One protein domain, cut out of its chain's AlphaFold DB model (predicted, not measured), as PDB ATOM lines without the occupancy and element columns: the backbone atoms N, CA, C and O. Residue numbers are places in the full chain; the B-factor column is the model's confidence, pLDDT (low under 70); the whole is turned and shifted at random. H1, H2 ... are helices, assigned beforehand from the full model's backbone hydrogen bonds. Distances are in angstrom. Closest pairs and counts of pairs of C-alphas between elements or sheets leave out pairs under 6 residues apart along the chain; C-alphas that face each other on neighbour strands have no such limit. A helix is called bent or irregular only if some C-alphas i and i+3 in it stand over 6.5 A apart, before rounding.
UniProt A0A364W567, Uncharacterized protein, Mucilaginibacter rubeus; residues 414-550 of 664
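This is residues 414 to 550 of the 664 residues of an uncharacterized protein of Mucilaginibacter rubeus (UniProt A0A364W567). Long helix H3 runs through most of an elongated body, with bent H2 folded back along part of it and H4 and H6 packed toward its last residues. Short H1 packs on H2, and H5 on H4. The 137 printed residues, with six named helices, H1 to H6, and no named strand, are all helix in class and compact, with a radius of gyration of the C-alphas of 16.3 A and spans of 58 by 30 by 20 A.

H1, residues 414 to 422, begins at C-alpha 414 (70.601, 99.694, 158.908). H2, residues 436 to 456, assigned as one helix by its hydrogen bonds, is bent, with C-alphas 444 and 447 6.9 A apart; its arms are H2a, 436 to 444, and H2b, 447 to 456. H3, residues 463 to 500, 45.5 A, is irregular: C-alphas 495 and 498 are 9.4 A apart. H4 is residues 503 to 521, H5 529 to 532, H6 536 to 549.

H3, with residues 476 to 488 alone, touches H2a, opposite ways at 8 degrees, a shallow tilt; closest C-alphas Thr 437 and Gly 487, 5.0 A. H3, H4 and H6 form an up-and-down bundle, each running against the one before. Every O i to N i+4 pair is within hydrogen-bond range in H1, H2a, H2b, H4 and H6; H3 has 32 of 34, and H5 is too short.

The printed part has no cut; link H1 to H2 is long. pLDDT is under 70 at residues 428 to 431, 522 to 536, 538 and 550.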
ATOM      1  N   VAL A 414      71.328  98.516 159.380       86.38
ATOM      2  CA  VAL A 414      70.601  99.694 158.908       86.38
ATOM      3  C   VAL A 414      71.512 100.661 158.153       86.38
ATOM      4  O   VAL A 414      71.071 101.252 157.174       86.38
ATOM      5  N   THR A 415      72.793 100.773 158.507       86.56
ATOM      6  CA  THR A 415      73.760 101.552 157.710       86.56
ATOM      7  C   THR A 415      73.801 101.061 156.259       86.56
ATOM      8  O   THR A 415      73.712 101.864 155.328       86.56
ATOM      9  N   GLY A 416      73.874  99.739 156.060       82.56
ATOM     10  CA  GLY A 416      73.841  99.132 154.728       82.56
ATOM     11  C   GLY A 416      72.526  99.395 153.991       82.56
ATOM     12  O   GLY A 416      72.537  99.742 152.810       82.56
ATOM     13  N   LEU A 417      71.396  99.299 154.696       83.88
ATOM     14  CA  LEU A 417      70.069  99.569 154.137       83.88
ATOM     15  C   LEU A 417      69.882 101.045 153.746       83.88
ATOM     16  O   LEU A 417      69.373 101.337 152.667       83.88
ATOM     17  N   LEU A 418      70.334 101.981 154.583       87.44
ATOM     18  CA  LEU A 418      70.287 103.414 154.297       87.44
ATOM     19  C   LEU A 418      71.128 103.752 153.065       87.44
ATOM     20  O   LEU A 418      70.650 104.478 152.200       87.44
ATOM     21  N   LEU A 419      72.342 103.197 152.951       84.31
ATOM     22  CA  LEU A 419      73.188 103.369 151.766       84.31
ATOM     23  C   LEU A 419      72.521 102.793 150.506       84.31
ATOM     24  O   LEU A 419      72.557 103.413 149.440       84.31
ATOM     25  N   PHE A 420      71.877 101.630 150.633       82.50
ATOM     26  CA  PHE A 420      71.136 101.007 149.542       82.50
ATOM     27  C   PHE A 420      70.000 101.911 149.038       82.50
ATOM     28  O   PHE A 420      69.915 102.153 147.832       82.50
ATOM     29  N   LEU A 421      69.182 102.457 149.945       84.81
ATOM     30  CA  LEU A 421      68.010 103.275 149.610       84.81
ATOM     31  C   LEU A 421      68.355 104.661 149.041       84.81
ATOM     32  O   LEU A 421      67.526 105.274 148.375       84.81
ATOM     33  N   VAL A 422      69.556 105.184 149.262       82.31
ATOM     34  CA  VAL A 422      69.943 106.497 148.710       82.31
ATOM     35  C   VAL A 422      70.710 106.408 147.395       82.31
ATOM     36  O   VAL A 422      70.955 107.427 146.756       82.31
ATOM     37  N   THR A 423      71.091 105.204 146.965       80.00
ATOM     38  CA  THR A 423      71.897 105.004 145.755       80.00
ATOM     39  C   THR A 423      70.992 104.932 144.516       80.00
ATOM     40  O   THR A 423      70.275 103.943 144.356       80.00
ATOM     41  N   PRO A 424      71.039 105.906 143.579       77.06
ATOM     42  CA  PRO A 424      70.117 105.953 142.436       77.06
ATOM     43  C   PRO A 424      70.180 104.717 141.528       77.06
ATOM     44  O   PRO A 424      69.165 104.288 140.987       77.06
ATOM     45  N   ALA A 425      71.367 104.115 141.394       72.12
ATOM     46  CA  ALA A 425      71.593 102.923 140.576       72.12
ATOM     47  C   ALA A 425      70.866 101.667 141.095       72.12
ATOM     48  O   ALA A 425      70.702 100.708 140.346       72.12
ATOM     49  N   ASN A 426      70.406 101.673 142.351       72.69
ATOM     50  CA  ASN A 426      69.628 100.576 142.921       72.69
ATOM     51  C   ASN A 426      68.142 100.651 142.546       72.69
ATOM     52  O   ASN A 426      67.390  99.750 142.887       72.69
ATOM     53  N   TYR A 427      67.690 101.686 141.838       72.44
ATOM     54  CA  TYR A 427      66.302 101.810 141.397       72.44
ATOM     55  C   TYR A 427      66.172 101.446 139.925       72.44
ATOM     56  O   TYR A 427      67.032 101.803 139.118       72.44
ATOM     57  N   TYR A 428      65.094 100.732 139.579       62.56
ATOM     58  CA  TYR A 428      64.793 100.402 138.192       62.56
ATOM     59  C   TYR A 428      63.412 100.918 137.737       62.56
ATOM     60  O   TYR A 428      62.425 100.622 138.414       62.56
ATOM     61  N   PRO A 429      63.341 101.641 136.592       63.75
ATOM     62  CA  PRO A 429      64.487 102.214 135.896       63.75
ATOM     63  C   PRO A 429      65.189 103.200 136.827       63.75
ATOM     64  O   PRO A 429      64.619 103.616 137.839       63.75
ATOM     65  N   THR A 430      66.436 103.546 136.515       67.81
ATOM     66  CA  THR A 430      67.141 104.576 137.277       67.81
ATOM     67  C   THR A 430      66.273 105.824 137.271       67.81
ATOM     68  O   THR A 430      66.056 106.424 136.218       67.81
ATOM     69  N   ILE A 431      65.721 106.161 138.438       67.44
ATOM     70  CA  ILE A 431      64.882 107.342 138.604       67.44
ATOM     71  C   ILE A 431      65.747 108.528 138.162       67.44
ATOM     72  O   ILE A 431      66.862 108.675 138.679       67.44
ATOM     73  N   PRO A 432      65.309 109.334 137.177       71.00
ATOM     74  CA  PRO A 432      66.097 110.461 136.712       71.00
ATOM     75  C   PRO A 432      66.472 111.353 137.891       71.00
ATOM     76  O   PRO A 432      65.644 111.602 138.763       71.00
ATOM     77  N   ALA A 433      67.691 111.893 137.894       71.75
ATOM     78  CA  ALA A 433      68.134 112.803 138.954       71.75
ATOM     79  C   ALA A 433      67.228 114.048 139.106       71.75
ATOM     80  O   ALA A 433      67.287 114.736 140.119       71.75
ATOM     81  N   THR A 434      66.394 114.339 138.102       76.81
ATOM     82  CA  THR A 434      65.409 115.424 138.090       76.81
ATOM     83  C   THR A 434      64.076 115.080 138.767       76.81
ATOM     84  O   THR A 434      63.271 115.986 138.967       76.81
ATOM     85  N   ASP A 435      63.797 113.812 139.091       82.25
ATOM     86  CA  ASP A 435      62.550 113.423 139.760       82.25
ATOM     87  C   ASP A 435      62.628 113.690 141.280       82.25
ATOM     88  O   ASP A 435      63.604 113.300 141.932       82.25
ATOM     89  N   PRO A 436      61.611 114.335 141.887       87.38
ATOM     90  CA  PRO A 436      61.654 114.721 143.296       87.38
ATOM     91  C   PRO A 436      61.553 113.538 144.272       87.38
ATOM     92  O   PRO A 436      61.771 113.733 145.471       87.38
ATOM     93  N   THR A 437      61.233 112.322 143.817       85.38
ATOM     94  CA  THR A 437      61.062 111.139 144.678       85.38
ATOM     95  C   THR A 437      62.337 110.814 145.442       85.38
ATOM     96  O   THR A 437      62.291 110.682 146.663       85.38
ATOM     97  N   LEU A 438      63.486 110.741 144.760       82.69
ATOM     98  CA  LEU A 438      64.759 110.439 145.423       82.69
ATOM     99  C   LEU A 438      65.168 111.550 146.388       82.69
ATOM    100  O   LEU A 438      65.627 111.252 147.486       82.69
ATOM    101  N   ALA A 439      64.933 112.817 146.036       88.12
ATOM    102  CA  ALA A 439      65.158 113.937 146.948       88.12
ATOM    103  C   ALA A 439      64.258 113.852 148.196       88.12
ATOM    104  O   ALA A 439      64.723 114.095 149.309       88.12
ATOM    105  N   THR A 440      62.995 113.450 148.029       91.44
ATOM    106  CA  THR A 440      62.042 113.254 149.134       91.44
ATOM    107  C   THR A 440      62.471 112.105 150.044       91.44
ATOM    108  O   THR A 440      62.517 112.271 151.262       91.44
ATOM    109  N   VAL A 441      62.838 110.957 149.467       89.56
ATOM    110  CA  VAL A 441      63.342 109.794 150.215       89.56
ATOM    111  C   VAL A 441      64.642 110.147 150.941       89.56
ATOM    112  O   VAL A 441      64.765 109.883 152.132       89.56
ATOM    113  N   GLN A 442      65.581 110.822 150.275       91.38
ATOM    114  CA  GLN A 442      66.830 111.289 150.881       91.38
ATOM    115  C   GLN A 442      66.576 112.229 152.068       91.38
ATOM    116  O   GLN A 442      67.213 112.082 153.111       91.38
ATOM    117  N   ALA A 443      65.645 113.177 151.928       92.69
ATOM    118  CA  ALA A 443      65.284 114.100 153.001       92.69
ATOM    119  C   ALA A 443      64.664 113.369 154.202       92.69
ATOM    120  O   ALA A 443      64.994 113.691 155.343       92.69
ATOM    121  N   LEU A 444      63.822 112.357 153.955       94.44
ATOM    122  CA  LEU A 444      63.258 111.508 155.007       94.44
ATOM    123  C   LEU A 444      64.327 110.655 155.699       94.44
ATOM    124  O   LEU A 444      64.266 110.495 156.912       94.44
ATOM    125  N   LEU A 445      65.311 110.133 154.962       94.56
ATOM    126  CA  LEU A 445      66.359 109.260 155.504       94.56
ATOM    127  C   LEU A 445      67.498 110.017 156.209       94.56
ATOM    128  O   LEU A 445      68.202 109.418 157.026       94.56
ATOM    129  N   ALA A 446      67.688 111.314 155.947       94.50
ATOM    130  CA  ALA A 446      68.786 112.097 156.523       94.50
ATOM    131  C   ALA A 446      68.830 112.100 158.076       94.50
ATOM    132  O   ALA A 446      69.917 111.916 158.641       94.50
ATOM    133  N   PRO A 447      67.698 112.223 158.808       94.00
ATOM    134  CA  PRO A 447      67.679 112.047 160.261       94.00
ATOM    135  C   PRO A 447      68.152 110.657 160.702       94.00
ATOM    136  O   PRO A 447      68.949 110.554 161.632       94.00
ATOM    137  N   ALA A 448      67.726 109.591 160.014       94.25
ATOM    138  CA  ALA A 448      68.146 108.226 160.333       94.25
ATOM    139  C   ALA A 448      69.647 108.012 160.082       94.25
ATOM    140  O   ALA A 448      70.309 107.390 160.907       94.25
ATOM    141  N   GLN A 449      70.208 108.577 159.006       94.56
ATOM    142  CA  GLN A 449      71.654 108.551 158.733       94.56
ATOM    143  C   GLN A 449      72.460 109.257 159.829       94.56
ATOM    144  O   GLN A 449      73.496 108.752 160.272       94.56
ATOM    145  N   THR A 450      71.956 110.402 160.294       94.56
ATOM    146  CA  THR A 450      72.569 111.155 161.394       94.56
ATOM    147  C   THR A 450      72.571 110.319 162.670       94.56
ATOM    148  O   THR A 450      73.637 110.099 163.235       94.56
ATOM    149  N   ILE A 451      71.412 109.775 163.066       93.56
ATOM    150  CA  ILE A 451      71.286 108.900 164.244       93.56
ATOM    151  C   ILE A 451      72.210 107.684 164.113       93.56
ATOM    152  O   ILE A 451      72.897 107.325 165.066       93.56
ATOM    153  N   CYS A 452      72.263 107.060 162.933       92.50
ATOM    154  CA  CYS A 452      73.099 105.888 162.705       92.50
ATOM    155  C   CYS A 452      74.582 106.202 162.964       92.50
ATOM    156  O   CYS A 452      75.255 105.506 163.722       92.50
ATOM    157  N   THR A 453      75.056 107.330 162.431       91.62
ATOM    158  CA  THR A 453      76.441 107.785 162.601       91.62
ATOM    159  C   THR A 453      76.742 108.168 164.050       91.62
ATOM    160  O   THR A 453      77.774 107.765 164.583       91.62
ATOM    161  N   THR A 454      75.856 108.923 164.708       93.50
ATOM    162  CA  THR A 454      76.124 109.447 166.057       93.50
ATOM    163  C   THR A 454      75.940 108.413 167.161       93.50
ATOM    164  O   THR A 454      76.603 108.514 168.186       93.50
ATOM    165  N   THR A 455      75.030 107.453 166.984       94.31
ATOM    166  CA  THR A 455      74.678 106.475 168.025       94.31
ATOM    167  C   THR A 455      75.368 105.129 167.825       94.31
ATOM    168  O   THR A 455      75.775 104.512 168.803       94.31
ATOM    169  N   PHE A 456      75.531 104.674 166.580       92.50
ATOM    170  CA  PHE A 456      76.109 103.357 166.286       92.50
ATOM    171  C   PHE A 456      77.548 103.443 165.751       92.50
ATOM    172  O   PHE A 456      78.284 102.464 165.840       92.50
ATOM    173  N   GLY A 457      77.982 104.600 165.233       85.44
ATOM    174  CA  GLY A 457      79.308 104.773 164.623       85.44
ATOM    175  C   GLY A 457      80.477 104.937 165.604       85.44
ATOM    176  O   GLY A 457      81.612 104.632 165.250       85.44
ATOM    177  N   SER A 458      80.226 105.395 166.833       86.69
ATOM    178  CA  SER A 458      81.251 105.659 167.861       86.69
ATOM    179  C   SER A 458      81.342 104.583 168.952       86.69
ATOM    180  O   SER A 458      82.098 104.744 169.909       86.69
ATOM    181  N   GLY A 459      80.602 103.480 168.799       89.56
ATOM    182  CA  GLY A 459      80.389 102.489 169.853       89.56
ATOM    183  C   GLY A 459      79.271 102.913 170.809       89.56
ATOM    184  O   GLY A 459      79.162 104.072 171.204       89.56
ATOM    185  N   ILE A 460      78.415 101.962 171.175       93.81
ATOM    186  CA  ILE A 460      77.243 102.223 172.014       93.81
ATOM    187  C   ILE A 460      77.678 102.303 173.479       93.81
ATOM    188  O   ILE A 460      78.159 101.322 174.042       93.81
ATOM    189  N   THR A 461      77.486 103.466 174.099       91.88
ATOM    190  CA  THR A 461      77.753 103.698 175.531       91.88
ATOM    191  C   THR A 461      76.491 103.662 176.392       91.88
ATOM    192  O   THR A 461      76.579 103.424 177.594       91.88
ATOM    193  N   ASP A 462      75.325 103.872 175.778       92.31
ATOM    194  CA  ASP A 462      74.008 103.843 176.412       92.31
ATOM    195  C   ASP A 462      73.057 103.011 175.542       92.31
ATOM    196  O   ASP A 462      72.623 103.437 174.466       92.31
ATOM    197  N   ALA A 463      72.772 101.791 176.000       92.44
ATOM    198  CA  ALA A 463      71.937 100.842 175.276       92.44
ATOM    199  C   ALA A 463      70.471 101.298 175.188       92.44
ATOM    200  O   ALA A 463      69.857 101.153 174.131       92.44
ATOM    201  N   HIS A 464      69.948 101.958 176.227       90.25
ATOM    202  CA  HIS A 464      68.582 102.487 176.246       90.25
ATOM    203  C   HIS A 464      68.403 103.576 175.179       90.25
ATOM    204  O   HIS A 464      67.484 103.527 174.352       90.25
ATOM    205  N   ALA A 465      69.330 104.538 175.133       91.31
ATOM    206  CA  ALA A 465      69.321 105.579 174.107       91.31
ATOM    207  C   ALA A 465      69.474 104.992 172.691       91.31
ATOM    208  O   ALA A 465      68.799 105.439 171.755       91.31
ATOM    209  N   ALA A 466      70.319 103.969 172.530       94.06
ATOM    210  CA  ALA A 466      70.507 103.275 171.258       94.06
ATOM    211  C   ALA A 466      69.274 102.470 170.817       94.06
ATOM    212  O   ALA A 466      68.941 102.465 169.629       94.06
ATOM    213  N   LEU A 467      68.537 101.869 171.750       93.81
ATOM    214  CA  LEU A 467      67.275 101.196 171.461       93.81
ATOM    215  C   LEU A 467      66.201 102.188 170.995       93.81
ATOM    216  O   LEU A 467      65.538 101.967 169.977       93.81
ATOM    217  N   ALA A 468      66.060 103.324 171.684       92.12
ATOM    218  CA  ALA A 468      65.141 104.386 171.275       92.12
ATOM    219  C   ALA A 468      65.498 104.949 169.884       92.12
ATOM    220  O   ALA A 468      64.615 105.202 169.057       92.12
ATOM    221  N   ALA A 469      66.794 105.104 169.600       93.88
ATOM    222  CA  ALA A 469      67.303 105.468 168.281       93.88
ATOM    223  C   ALA A 469      66.944 104.424 167.210       93.88
ATOM    224  O   ALA A 469      66.466 104.795 166.136       93.88
ATOM    225  N   ALA A 470      67.104 103.131 167.507       92.94
ATOM    226  CA  ALA A 470      66.758 102.041 166.598       92.94
ATOM    227  C   ALA A 470      65.269 102.050 166.208       92.94
ATOM    228  O   ALA A 470      64.952 101.920 165.021       92.94
ATOM    229  N   LYS A 471      64.367 102.285 167.174       92.19
ATOM    230  CA  LYS A 471      62.920 102.428 166.919       92.19
ATOM    231  C   LYS A 471      62.611 103.608 165.993       92.19
ATOM    232  O   LYS A 471      61.873 103.450 165.021       92.19
ATOM    233  N   ARG A 472      63.218 104.778 166.242       93.31
ATOM    234  CA  ARG A 472      63.055 105.971 165.383       93.31
ATOM    235  C   ARG A 472      63.526 105.710 163.957       93.31
ATOM    236  O   ARG A 472      62.830 106.075 163.016       93.31
ATOM    237  N   ILE A 473      64.676 105.054 163.807       93.12
ATOM    238  CA  ILE A 473      65.209 104.677 162.499       93.12
ATOM    239  C   ILE A 473      64.225 103.768 161.754       93.12
ATOM    240  O   ILE A 473      63.966 104.021 160.580       93.12
ATOM    241  N   GLN A 474      63.634 102.766 162.416       91.38
ATOM    242  CA  GLN A 474      62.634 101.910 161.769       91.38
ATOM    243  C   GLN A 474      61.429 102.723 161.283       91.38
ATOM    244  O   GLN A 474      61.044 102.602 160.125       91.38
ATOM    245  N   THR A 475      60.882 103.608 162.123       91.69
ATOM    246  CA  THR A 475      59.769 104.484 161.717       91.69
ATOM    247  C   THR A 475      60.129 105.315 160.481       91.69
ATOM    248  O   THR A 475      59.317 105.463 159.569       91.69
ATOM    249  N   THR A 476      61.358 105.833 160.418       93.50
ATOM    250  CA  THR A 476      61.858 106.566 159.250       93.50
ATOM    251  C   THR A 476      61.979 105.678 158.007       93.50
ATOM    252  O   THR A 476      61.621 106.121 156.916       93.50
ATOM    253  N   LEU A 477      62.442 104.432 158.148       91.12
ATOM    254  CA  LEU A 477      62.511 103.474 157.039       91.12
ATOM    255  C   LEU A 477      61.116 103.142 156.491       91.12
ATOM    256  O   LEU A 477      60.928 103.145 155.275       91.12
ATOM    257  N   ASP A 478      60.127 102.942 157.362       89.62
ATOM    258  CA  ASP A 478      58.744 102.659 156.956       89.62
ATOM    259  C   ASP A 478      58.113 103.859 156.213       89.62
ATOM    260  O   ASP A 478      57.434 103.704 155.189       89.62
ATOM    261  N   GLN A 479      58.389 105.084 156.680       92.50
ATOM    262  CA  GLN A 479      57.983 106.321 155.999       92.50
ATOM    263  C   GLN A 479      58.669 106.476 154.637       92.50
ATOM    264  O   GLN A 479      58.013 106.826 153.652       92.50
ATOM    265  N   ALA A 480      59.969 106.186 154.561       90.56
ATOM    266  CA  ALA A 480      60.733 106.243 153.321       90.56
ATOM    267  C   ALA A 480      60.248 105.202 152.304       90.56
ATOM    268  O   ALA A 480      60.102 105.539 151.130       90.56
ATOM    269  N   LEU A 481      59.914 103.983 152.739       89.12
ATOM    270  CA  LEU A 481      59.303 102.959 151.886       89.12
ATOM    271  C   LEU A 481      57.965 103.429 151.317       89.12
ATOM    272  O   LEU A 481      57.699 103.266 150.125       89.12
ATOM    273  N   THR A 482      57.132 104.048 152.153       90.38
ATOM    274  CA  THR A 482      55.839 104.600 151.728       90.38
ATOM    275  C   THR A 482      56.029 105.720 150.699       90.38
ATOM    276  O   THR A 482      55.377 105.725 149.653       90.38
ATOM    277  N   ALA A 483      56.959 106.647 150.951       89.12
ATOM    278  CA  ALA A 483      57.283 107.736 150.030       89.12
ATOM    279  C   ALA A 483      57.862 107.220 148.704       89.12
ATOM    280  O   ALA A 483      57.446 107.676 147.639       89.12
ATOM    281  N   LEU A 484      58.760 106.233 148.765       86.31
ATOM    282  CA  LEU A 484      59.325 105.561 147.600       86.31
ATOM    283  C   LEU A 484      58.228 104.891 146.769       86.31
ATOM    284  O   LEU A 484      58.166 105.095 145.560       86.31
ATOM    285  N   THR A 485      57.333 104.142 147.417       86.19
ATOM    286  CA  THR A 485      56.190 103.488 146.761       86.19
ATOM    287  C   THR A 485      55.366 104.502 145.977       86.19
ATOM    288  O   THR A 485      55.150 104.343 144.776       86.19
ATOM    289  N   ASN A 486      54.946 105.579 146.644       88.25
ATOM    290  CA  ASN A 486      54.083 106.593 146.051       88.25
ATOM    291  C   ASN A 486      54.786 107.361 144.926       88.25
ATOM    292  O   ASN A 486      54.191 107.588 143.872       88.25
ATOM    293  N   GLY A 487      56.048 107.743 145.135       86.81
ATOM    294  CA  GLY A 487      56.822 108.506 144.162       86.81
ATOM    295  C   GLY A 487      57.156 107.699 142.910       86.81
ATOM    296  O   GLY A 487      56.926 108.173 141.799       86.81
ATOM    297  N   VAL A 488      57.585 106.443 143.064       82.31
ATOM    298  CA  VAL A 488      57.907 105.577 141.920       82.31
ATOM    299  C   VAL A 488      56.650 105.230 141.120       82.31
ATOM    300  O   VAL A 488      56.660 105.351 139.895       82.31
ATOM    301  N   ILE A 489      55.535 104.876 141.776       83.62
ATOM    302  CA  ILE A 489      54.252 104.650 141.084       83.62
ATOM    303  C   ILE A 489      53.820 105.907 140.319       83.62
ATOM    304  O   ILE A 489      53.371 105.805 139.174       83.62
ATOM    305  N   LYS A 490      53.937 107.088 140.938       86.12
ATOM    306  CA  LYS A 490      53.605 108.361 140.292       86.12
ATOM    307  C   LYS A 490      54.479 108.591 139.060       86.12
ATOM    308  O   LYS A 490      53.930 108.844 137.995       86.12
ATOM    309  N   TYR A 491      55.795 108.419 139.177       83.12
ATOM    310  CA  TYR A 491      56.732 108.566 138.061       83.12
ATOM    311  C   TYR A 491      56.359 107.677 136.867       83.12
ATOM    312  O   TYR A 491      56.294 108.150 135.731       83.12
ATOM    313  N   TYR A 492      56.053 106.400 137.109       82.69
ATOM    314  CA  TYR A 492      55.637 105.493 136.039       82.69
ATOM    315  C   TYR A 492      54.308 105.910 135.398       82.69
ATOM    316  O   TYR A 492      54.196 105.885 134.172       82.69
ATOM    317  N   ASN A 493      53.316 106.329 136.190       83.12
ATOM    318  CA  ASN A 493      52.040 106.819 135.654       83.12
ATOM    319  C   ASN A 493      52.207 108.104 134.829       83.12
ATOM    320  O   ASN A 493      51.610 108.204 133.759       83.12
ATOM    321  N   ASP A 494      53.032 109.041 135.303       83.19
ATOM    322  CA  ASP A 494      53.337 110.301 134.616       83.19
ATOM    323  C   ASP A 494      54.119 110.044 133.312       83.19
ATOM    324  O   ASP A 494      53.913 110.736 132.316       83.19
ATOM    325  N   THR A 495      54.986 109.023 133.294       82.25
ATOM    326  CA  THR A 495      55.766 108.630 132.109       82.25
ATOM    327  C   THR A 495      54.897 107.937 131.057       82.25
ATOM    328  O   THR A 495      54.960 108.279 129.877       82.25
ATOM    329  N   ASN A 496      54.102 106.937 131.455       83.75
ATOM    330  CA  ASN A 496      53.137 106.267 130.582       83.75
ATOM    331  C   ASN A 496      52.074 105.525 131.407       83.75
ATOM    332  O   ASN A 496      52.280 104.395 131.859       83.75
ATOM    333  N   GLN A 497      50.900 106.139 131.545       87.44
ATOM    334  CA  GLN A 497      49.797 105.600 132.337       87.44
ATOM    335  C   GLN A 497      49.307 104.223 131.854       87.44
ATOM    336  O   GLN A 497      48.916 103.394 132.675       87.44
ATOM    337  N   LEU A 498      49.317 103.948 130.544       81.81
ATOM    338  CA  LEU A 498      48.874 102.655 130.009       81.81
ATOM    339  C   LEU A 498      49.856 101.538 130.380       81.81
ATOM    340  O   LEU A 498      49.431 100.497 130.883       81.81
ATOM    341  N   ALA A 499      51.160 101.776 130.211       81.12
ATOM    342  CA  ALA A 499      52.193 100.813 130.583       81.12
ATOM    343  C   ALA A 499      52.244 100.587 132.103       81.12
ATOM    344  O   ALA A 499      52.297  99.443 132.557       81.12
ATOM    345  N   ALA A 500      52.114 101.656 132.896       84.62
ATOM    346  CA  ALA A 500      52.054 101.584 134.358       84.62
ATOM    347  C   ALA A 500      50.836 100.801 134.874       84.62
ATOM    348  O   ALA A 500      50.884 100.182 135.939       84.62
ATOM    349  N   ASN A 501      49.739 100.791 134.112       87.00
ATOM    350  CA  ASN A 501      48.547 100.021 134.446       87.00
ATOM    351  C   ASN A 501      48.547  98.588 133.905       87.00
ATOM    352  O   ASN A 501      47.639  97.827 134.254       87.00
ATOM    353  N   HIS A 502      49.558  98.194 133.127       88.44
ATOM    354  CA  HIS A 502      49.649  96.853 132.566       88.44
ATOM    355  C   HIS A 502      49.813  95.788 133.675       88.44
ATOM    356  O   HIS A 502      50.681  95.942 134.543       88.44
ATOM    357  N   PRO A 503      49.046  94.676 133.663       89.75
ATOM    358  CA  PRO A 503      49.062  93.677 134.740       89.75
ATOM    359  C   PRO A 503      50.448  93.089 135.034       89.75
ATOM    360  O   PRO A 503      50.841  92.987 136.195       89.75
ATOM    361  N   ASN A 504      51.222  92.760 133.993       86.38
ATOM    362  CA  ASN A 504      52.567  92.195 134.164       86.38
ATOM    363  C   ASN A 504      53.523  93.184 134.840       86.38
ATOM    364  O   ASN A 504      54.328  92.780 135.674       86.38
ATOM    365  N   PHE A 505      53.407  94.475 134.510       85.62
ATOM    366  CA  PHE A 505      54.223  95.510 135.130       85.62
ATOM    367  C   PHE A 505      53.815  95.723 136.588       85.62
ATOM    368  O   PHE A 505      54.680  95.692 137.455       85.62
ATOM    369  N   LYS A 506      52.513  95.831 136.890       86.69
ATOM    370  CA  LYS A 506      52.021  95.921 138.278       86.69
ATOM    371  C   LYS A 506      52.487  94.749 139.140       86.69
ATOM    372  O   LYS A 506      52.916  94.963 140.267       86.69
ATOM    373  N   ASN A 507      52.447  93.527 138.611       87.75
ATOM    374  CA  ASN A 507      52.931  92.345 139.324       87.75
ATOM    375  C   ASN A 507      54.445  92.411 139.574       87.75
ATOM    376  O   ASN A 507      54.880  92.199 140.704       87.75
ATOM    377  N   ALA A 508      55.243  92.751 138.555       83.12
ATOM    378  CA  ALA A 508      56.688  92.917 138.711       83.12
ATOM    379  C   ALA A 508      57.032  94.045 139.701       83.12
ATOM    380  O   ALA A 508      57.900  93.873 140.555       83.12
ATOM    381  N   PHE A 509      56.303  95.163 139.644       84.81
ATOM    382  CA  PHE A 509      56.464  96.302 140.543       84.81
ATOM    383  C   PHE A 509      56.120  95.932 141.987       84.81
ATOM    384  O   PHE A 509      56.896  96.216 142.893       84.81
ATOM    385  N   ASN A 510      55.003  95.238 142.212       86.69
ATOM    386  CA  ASN A 510      54.615  94.773 143.540       86.69
ATOM    387  C   ASN A 510      55.611  93.752 144.102       86.69
ATOM    388  O   ASN A 510      55.899  93.795 145.293       86.69
ATOM    389  N   ASN A 511      56.172  92.869 143.272       83.50
ATOM    390  CA  ASN A 511      57.215  91.928 143.695       83.50
ATOM    391  C   ASN A 511      58.512  92.650 144.076       83.50
ATOM    392  O   ASN A 511      59.121  92.326 145.093       83.50
ATOM    393  N   TRP A 512      58.915  93.647 143.285       83.50
ATOM    394  CA  TRP A 512      60.062  94.502 143.582       83.50
ATOM    395  C   TRP A 512      59.857  95.293 144.880       83.50
ATOM    396  O   TRP A 512      60.711  95.275 145.764       83.50
ATOM    397  N   LEU A 513      58.692  95.923 145.038       83.75
ATOM    398  CA  LEU A 513      58.353  96.675 146.238       83.75
ATOM    399  C   LEU A 513      58.278  95.766 147.462       83.75
ATOM    400  O   LEU A 513      58.790  96.117 148.520       83.75
ATOM    401  N   LYS A 514      57.691  94.577 147.308       84.44
ATOM    402  CA  LYS A 514      57.676  93.547 148.341       84.44
ATOM    403  C   LYS A 514      59.094  93.146 148.732       84.44
ATOM    404  O   LYS A 514      59.331  92.988 149.915       84.44
ATOM    405  N   ALA A 515      60.041  93.040 147.800       80.19
ATOM    406  CA  ALA A 515      61.431  92.740 148.137       80.19
ATOM    407  C   ALA A 515      62.090  93.856 148.967       80.19
ATOM    408  O   ALA A 515      62.790  93.557 149.930       80.19
ATOM    409  N   ILE A 516      61.835  95.134 148.656       81.75
ATOM    410  CA  ILE A 516      62.320  96.263 149.477       81.75
ATOM    411  C   ILE A 516      61.621  96.283 150.841       81.75
ATOM    412  O   ILE A 516      62.272  96.447 151.870       81.75
ATOM    413  N   GLY A 517      60.307  96.066 150.868       84.25
ATOM    414  CA  GLY A 517      59.543  95.911 152.102       84.25
ATOM    415  C   GLY A 517      60.062  94.750 152.946       84.25
ATOM    416  O   GLY A 517      60.235  94.908 154.148       84.25
ATOM    417  N   ASP A 518      60.402  93.622 152.327       81.44
ATOM    418  CA  ASP A 518      61.015  92.463 152.971       81.44
ATOM    419  C   ASP A 518      62.431  92.815 153.473       81.44
ATOM    420  O   ASP A 518      62.787  92.419 154.572       81.44
ATOM    421  N   MET A 519      63.229  93.644 152.788       78.38
ATOM    422  CA  MET A 519      64.479  94.165 153.375       78.38
ATOM    423  C   MET A 519      64.230  95.077 154.580       78.38
ATOM    424  O   MET A 519      65.046  95.141 155.487       78.38
ATOM    425  N   ILE A 520      63.123  95.809 154.627       83.19
ATOM    426  CA  ILE A 520      62.821  96.701 155.757       83.19
ATOM    427  C   ILE A 520      62.157  95.942 156.916       83.19
ATOM    428  O   ILE A 520      62.324  96.336 158.067       83.19
ATOM    429  N   SER A 521      61.464  94.828 156.650       76.38
ATOM    430  CA  SER A 521      60.598  94.121 157.619       76.38
ATOM    431  C   SER A 521      60.936  92.636 157.874       76.38
ATOM    432  O   SER A 521      60.491  92.084 158.882       76.38
ATOM    433  N   ASN A 522      61.739  91.977 157.026       68.25
ATOM    434  CA  ASN A 522      62.033  90.543 157.113       68.25
ATOM    435  C   ASN A 522      63.435  90.248 157.691       68.25
ATOM    436  O   ASN A 522      64.462  90.571 157.090       68.25
ATOM    437  N   PRO A 523      63.509  89.564 158.844       49.22
ATOM    438  CA  PRO A 523      64.756  89.327 159.563       49.22
ATOM    439  C   PRO A 523      65.588  88.128 159.073       49.22
ATOM    440  O   PRO A 523      66.696  87.936 159.581       49.22
ATOM    441  N   GLN A 524      65.110  87.279 158.147       50.38
ATOM    442  CA  GLN A 524      65.883  86.091 157.715       50.38
ATOM    443  C   GLN A 524      67.159  86.409 156.917       50.38
ATOM    444  O   GLN A 524      67.987  85.517 156.759       50.38
ATOM    445  N   GLY A 525      67.375  87.663 156.511       49.00
ATOM    446  CA  GLY A 525      68.549  88.056 155.735       49.00
ATOM    447  C   GLY A 525      69.307  89.272 156.261       49.00
ATOM    448  O   GLY A 525      69.751  90.063 155.448       49.00
ATOM    449  N   ALA A 526      69.510  89.460 157.569       43.72
ATOM    450  CA  ALA A 526      70.325  90.593 158.054       43.72
ATOM    451  C   ALA A 526      71.766  90.643 157.465       43.72
ATOM    452  O   ALA A 526      72.212  91.726 157.096       43.72
ATOM    453  N   PRO A 527      72.476  89.514 157.238       48.38
ATOM    454  CA  PRO A 527      73.720  89.498 156.450       48.38
ATOM    455  C   PRO A 527      73.486  89.454 154.925       48.38
ATOM    456  O   PRO A 527      74.430  89.410 154.142       48.38
ATOM    457  N   GLN A 528      72.228  89.384 154.493       50.12
ATOM    458  CA  GLN A 528      71.780  88.987 153.161       50.12
ATOM    459  C   GLN A 528      70.638  89.880 152.649       50.12
ATOM    460  O   GLN A 528      69.776  89.413 151.911       50.12
ATOM    461  N   SER A 529      70.621  91.177 152.976       48.19
ATOM    462  CA  SER A 529      69.688  92.125 152.341       48.19
ATOM    463  C   SER A 529      69.811  92.057 150.808       48.19
ATOM    464  O   SER A 529      68.819  92.105 150.086       48.19
ATOM    465  N   LEU A 530      71.026  91.769 150.329       50.56
ATOM    466  CA  LEU A 530      71.358  91.434 148.942       50.56
ATOM    467  C   LEU A 530      70.685  90.159 148.392       50.56
ATOM    468  O   LEU A 530      70.540  90.058 147.183       50.56
ATOM    469  N   MET A 531      70.264  89.191 149.213       47.72
ATOM    470  CA  MET A 531      69.494  88.027 148.736       47.72
ATOM    471  C   MET A 531      68.045  88.371 148.409       47.72
ATOM    472  O   MET A 531      67.478  87.783 147.492       47.72
ATOM    473  N   TYR A 532      67.448  89.327 149.126       52.06
ATOM    474  CA  TYR A 532      66.156  89.884 148.724       52.06
ATOM    475  C   TYR A 532      66.308  90.740 147.461       52.06
ATOM    476  O   TYR A 532      65.371  90.868 146.676       52.06
ATOM    477  N   TRP A 533      67.509  91.277 147.220       59.19
ATOM    478  CA  TRP A 533      67.851  91.978 145.991       59.19
ATOM    479  C   TRP A 533      68.335  91.021 144.903       59.19
ATOM    480  O   TRP A 533      69.519  90.944 144.575       59.19
ATOM    481  N   ILE A 534      67.404  90.295 144.294       64.12
ATOM    482  CA  ILE A 534      67.734  89.494 143.116       64.12
ATOM    483  C   ILE A 534      67.944  90.470 141.946       64.12
ATOM    484  O   ILE A 534      67.008  91.200 141.617       64.12
ATOM    485  N   PRO A 535      69.110  90.490 141.263       65.25
ATOM    486  CA  PRO A 535      69.335  91.375 140.113       65.25
ATOM    487  C   PRO A 535      68.306  91.185 138.988       65.25
ATOM    488  O   PRO A 535      68.148  92.058 138.136       65.25
ATOM    489  N   THR A 536      67.602  90.046 138.987       66.06
ATOM    490  CA  THR A 536      66.499  89.769 138.071       66.06
ATOM    491  C   THR A 536      65.259  90.599 138.374       66.06
ATOM    492  O   THR A 536      64.545  90.885 137.437       66.06
ATOM    493  N   LEU A 537      65.006  91.067 139.600       72.00
ATOM    494  CA  LEU A 537      63.813  91.871 139.908       72.00
ATOM    495  C   LEU A 537      63.798  93.210 139.142       72.00
ATOM    496  O   LEU A 537      62.809  93.483 138.459       72.00
ATOM    497  N   PRO A 538      64.882  94.016 139.151       68.19
ATOM    498  CA  PRO A 538      65.053  95.125 138.213       68.19
ATOM    499  C   PRO A 538      64.874  94.732 136.741       68.19
ATOM    500  O   PRO A 538      64.237  95.454 135.978       68.19
ATOM    501  N   ALA A 539      65.420  93.582 136.335       71.94
ATOM    502  CA  ALA A 539      65.363  93.117 134.951       71.94
ATOM    503  C   ALA A 539      63.951  92.668 134.525       71.94
ATOM    504  O   ALA A 539      63.535  92.955 133.406       71.94
ATOM    505  N   ASP A 540      63.198  92.023 135.411       78.19
ATOM    506  CA  ASP A 540      61.823  91.563 135.214       78.19
ATOM    507  C   ASP A 540      60.879  92.763 135.166       78.19
ATOM    508  O   ASP A 540      60.005  92.839 134.301       78.19
ATOM    509  N   LEU A 541      61.106  93.749 136.042       78.44
ATOM    510  CA  LEU A 541      60.413  95.033 136.006       78.44
ATOM    511  C   LEU A 541      60.670  95.756 134.677       78.44
ATOM    512  O   LEU A 541      59.725  96.239 134.050       78.44
ATOM    513  N   ASN A 542      61.919  95.753 134.197       75.12
ATOM    514  CA  ASN A 542      62.271  96.303 132.890       75.12
ATOM    515  C   ASN A 542      61.587  95.586 131.726       75.12
ATOM    516  O   ASN A 542      61.054  96.223 130.816       75.12
ATOM    517  N   ALA A 543      61.645  94.256 131.734       77.25
ATOM    518  CA  ALA A 543      61.076  93.427 130.688       77.25
ATOM    519  C   ALA A 543      59.558  93.622 130.631       77.25
ATOM    520  O   ALA A 543      59.008  93.813 129.547       77.25
ATOM    521  N   ALA A 544      58.894  93.670 131.790       82.00
ATOM    522  CA  ALA A 544      57.465  93.940 131.887       82.00
ATOM    523  C   ALA A 544      57.098  95.356 131.415       82.00
ATOM    524  O   ALA A 544      56.091  95.514 130.725       82.00
ATOM    525  N   TRP A 545      57.912  96.367 131.738       80.75
ATOM    526  CA  TRP A 545      57.712  97.746 131.280       80.75
ATOM    527  C   TRP A 545      57.883  97.882 129.762       80.75
ATOM    528  O   TRP A 545      57.027  98.441 129.078       80.75
ATOM    529  N   THR A 546      58.950  97.301 129.214       76.94
ATOM    530  CA  THR A 546      59.247  97.327 127.773       76.94
ATOM    531  C   THR A 546      58.180  96.562 126.984       76.94
ATOM    532  O   THR A 546      57.703  97.048 125.959       76.94
ATOM    533  N   ALA A 547      57.735  95.408 127.494       78.88
ATOM    534  CA  ALA A 547      56.620  94.659 126.921       78.88
ATOM    535  C   ALA A 547      55.315  95.471 126.930       78.88
ATOM    536  O   ALA A 547      54.583  95.458 125.943       78.88
ATOM    537  N   ALA A 548      55.041  96.213 128.009       80.62
ATOM    538  CA  ALA A 548      53.848  97.045 128.128       80.62
ATOM    539  C   ALA A 548      53.856  98.271 127.193       80.62
ATOM    540  O   ALA A 548      52.790  98.724 126.779       80.62
ATOM    541  N   LEU A 549      55.035  98.791 126.829       79.56
ATOM    542  CA  LEU A 549      55.179  99.887 125.863       79.56
ATOM    543  C   LEU A 549      55.030  99.441 124.396       79.56
ATOM    544  O   LEU A 549      54.825 100.291 123.531       79.56
ATOM    545  N   GLY A 550      55.136  98.142 124.091       69.19
ATOM    546  CA  GLY A 550      54.991  97.619 122.725       69.19
ATOM    547  C   GLY A 550      56.122  98.003 121.757       69.19
ATOM    548  O   GLY A 550      55.977  97.832 120.548       69.19
TER     549      GLY A 550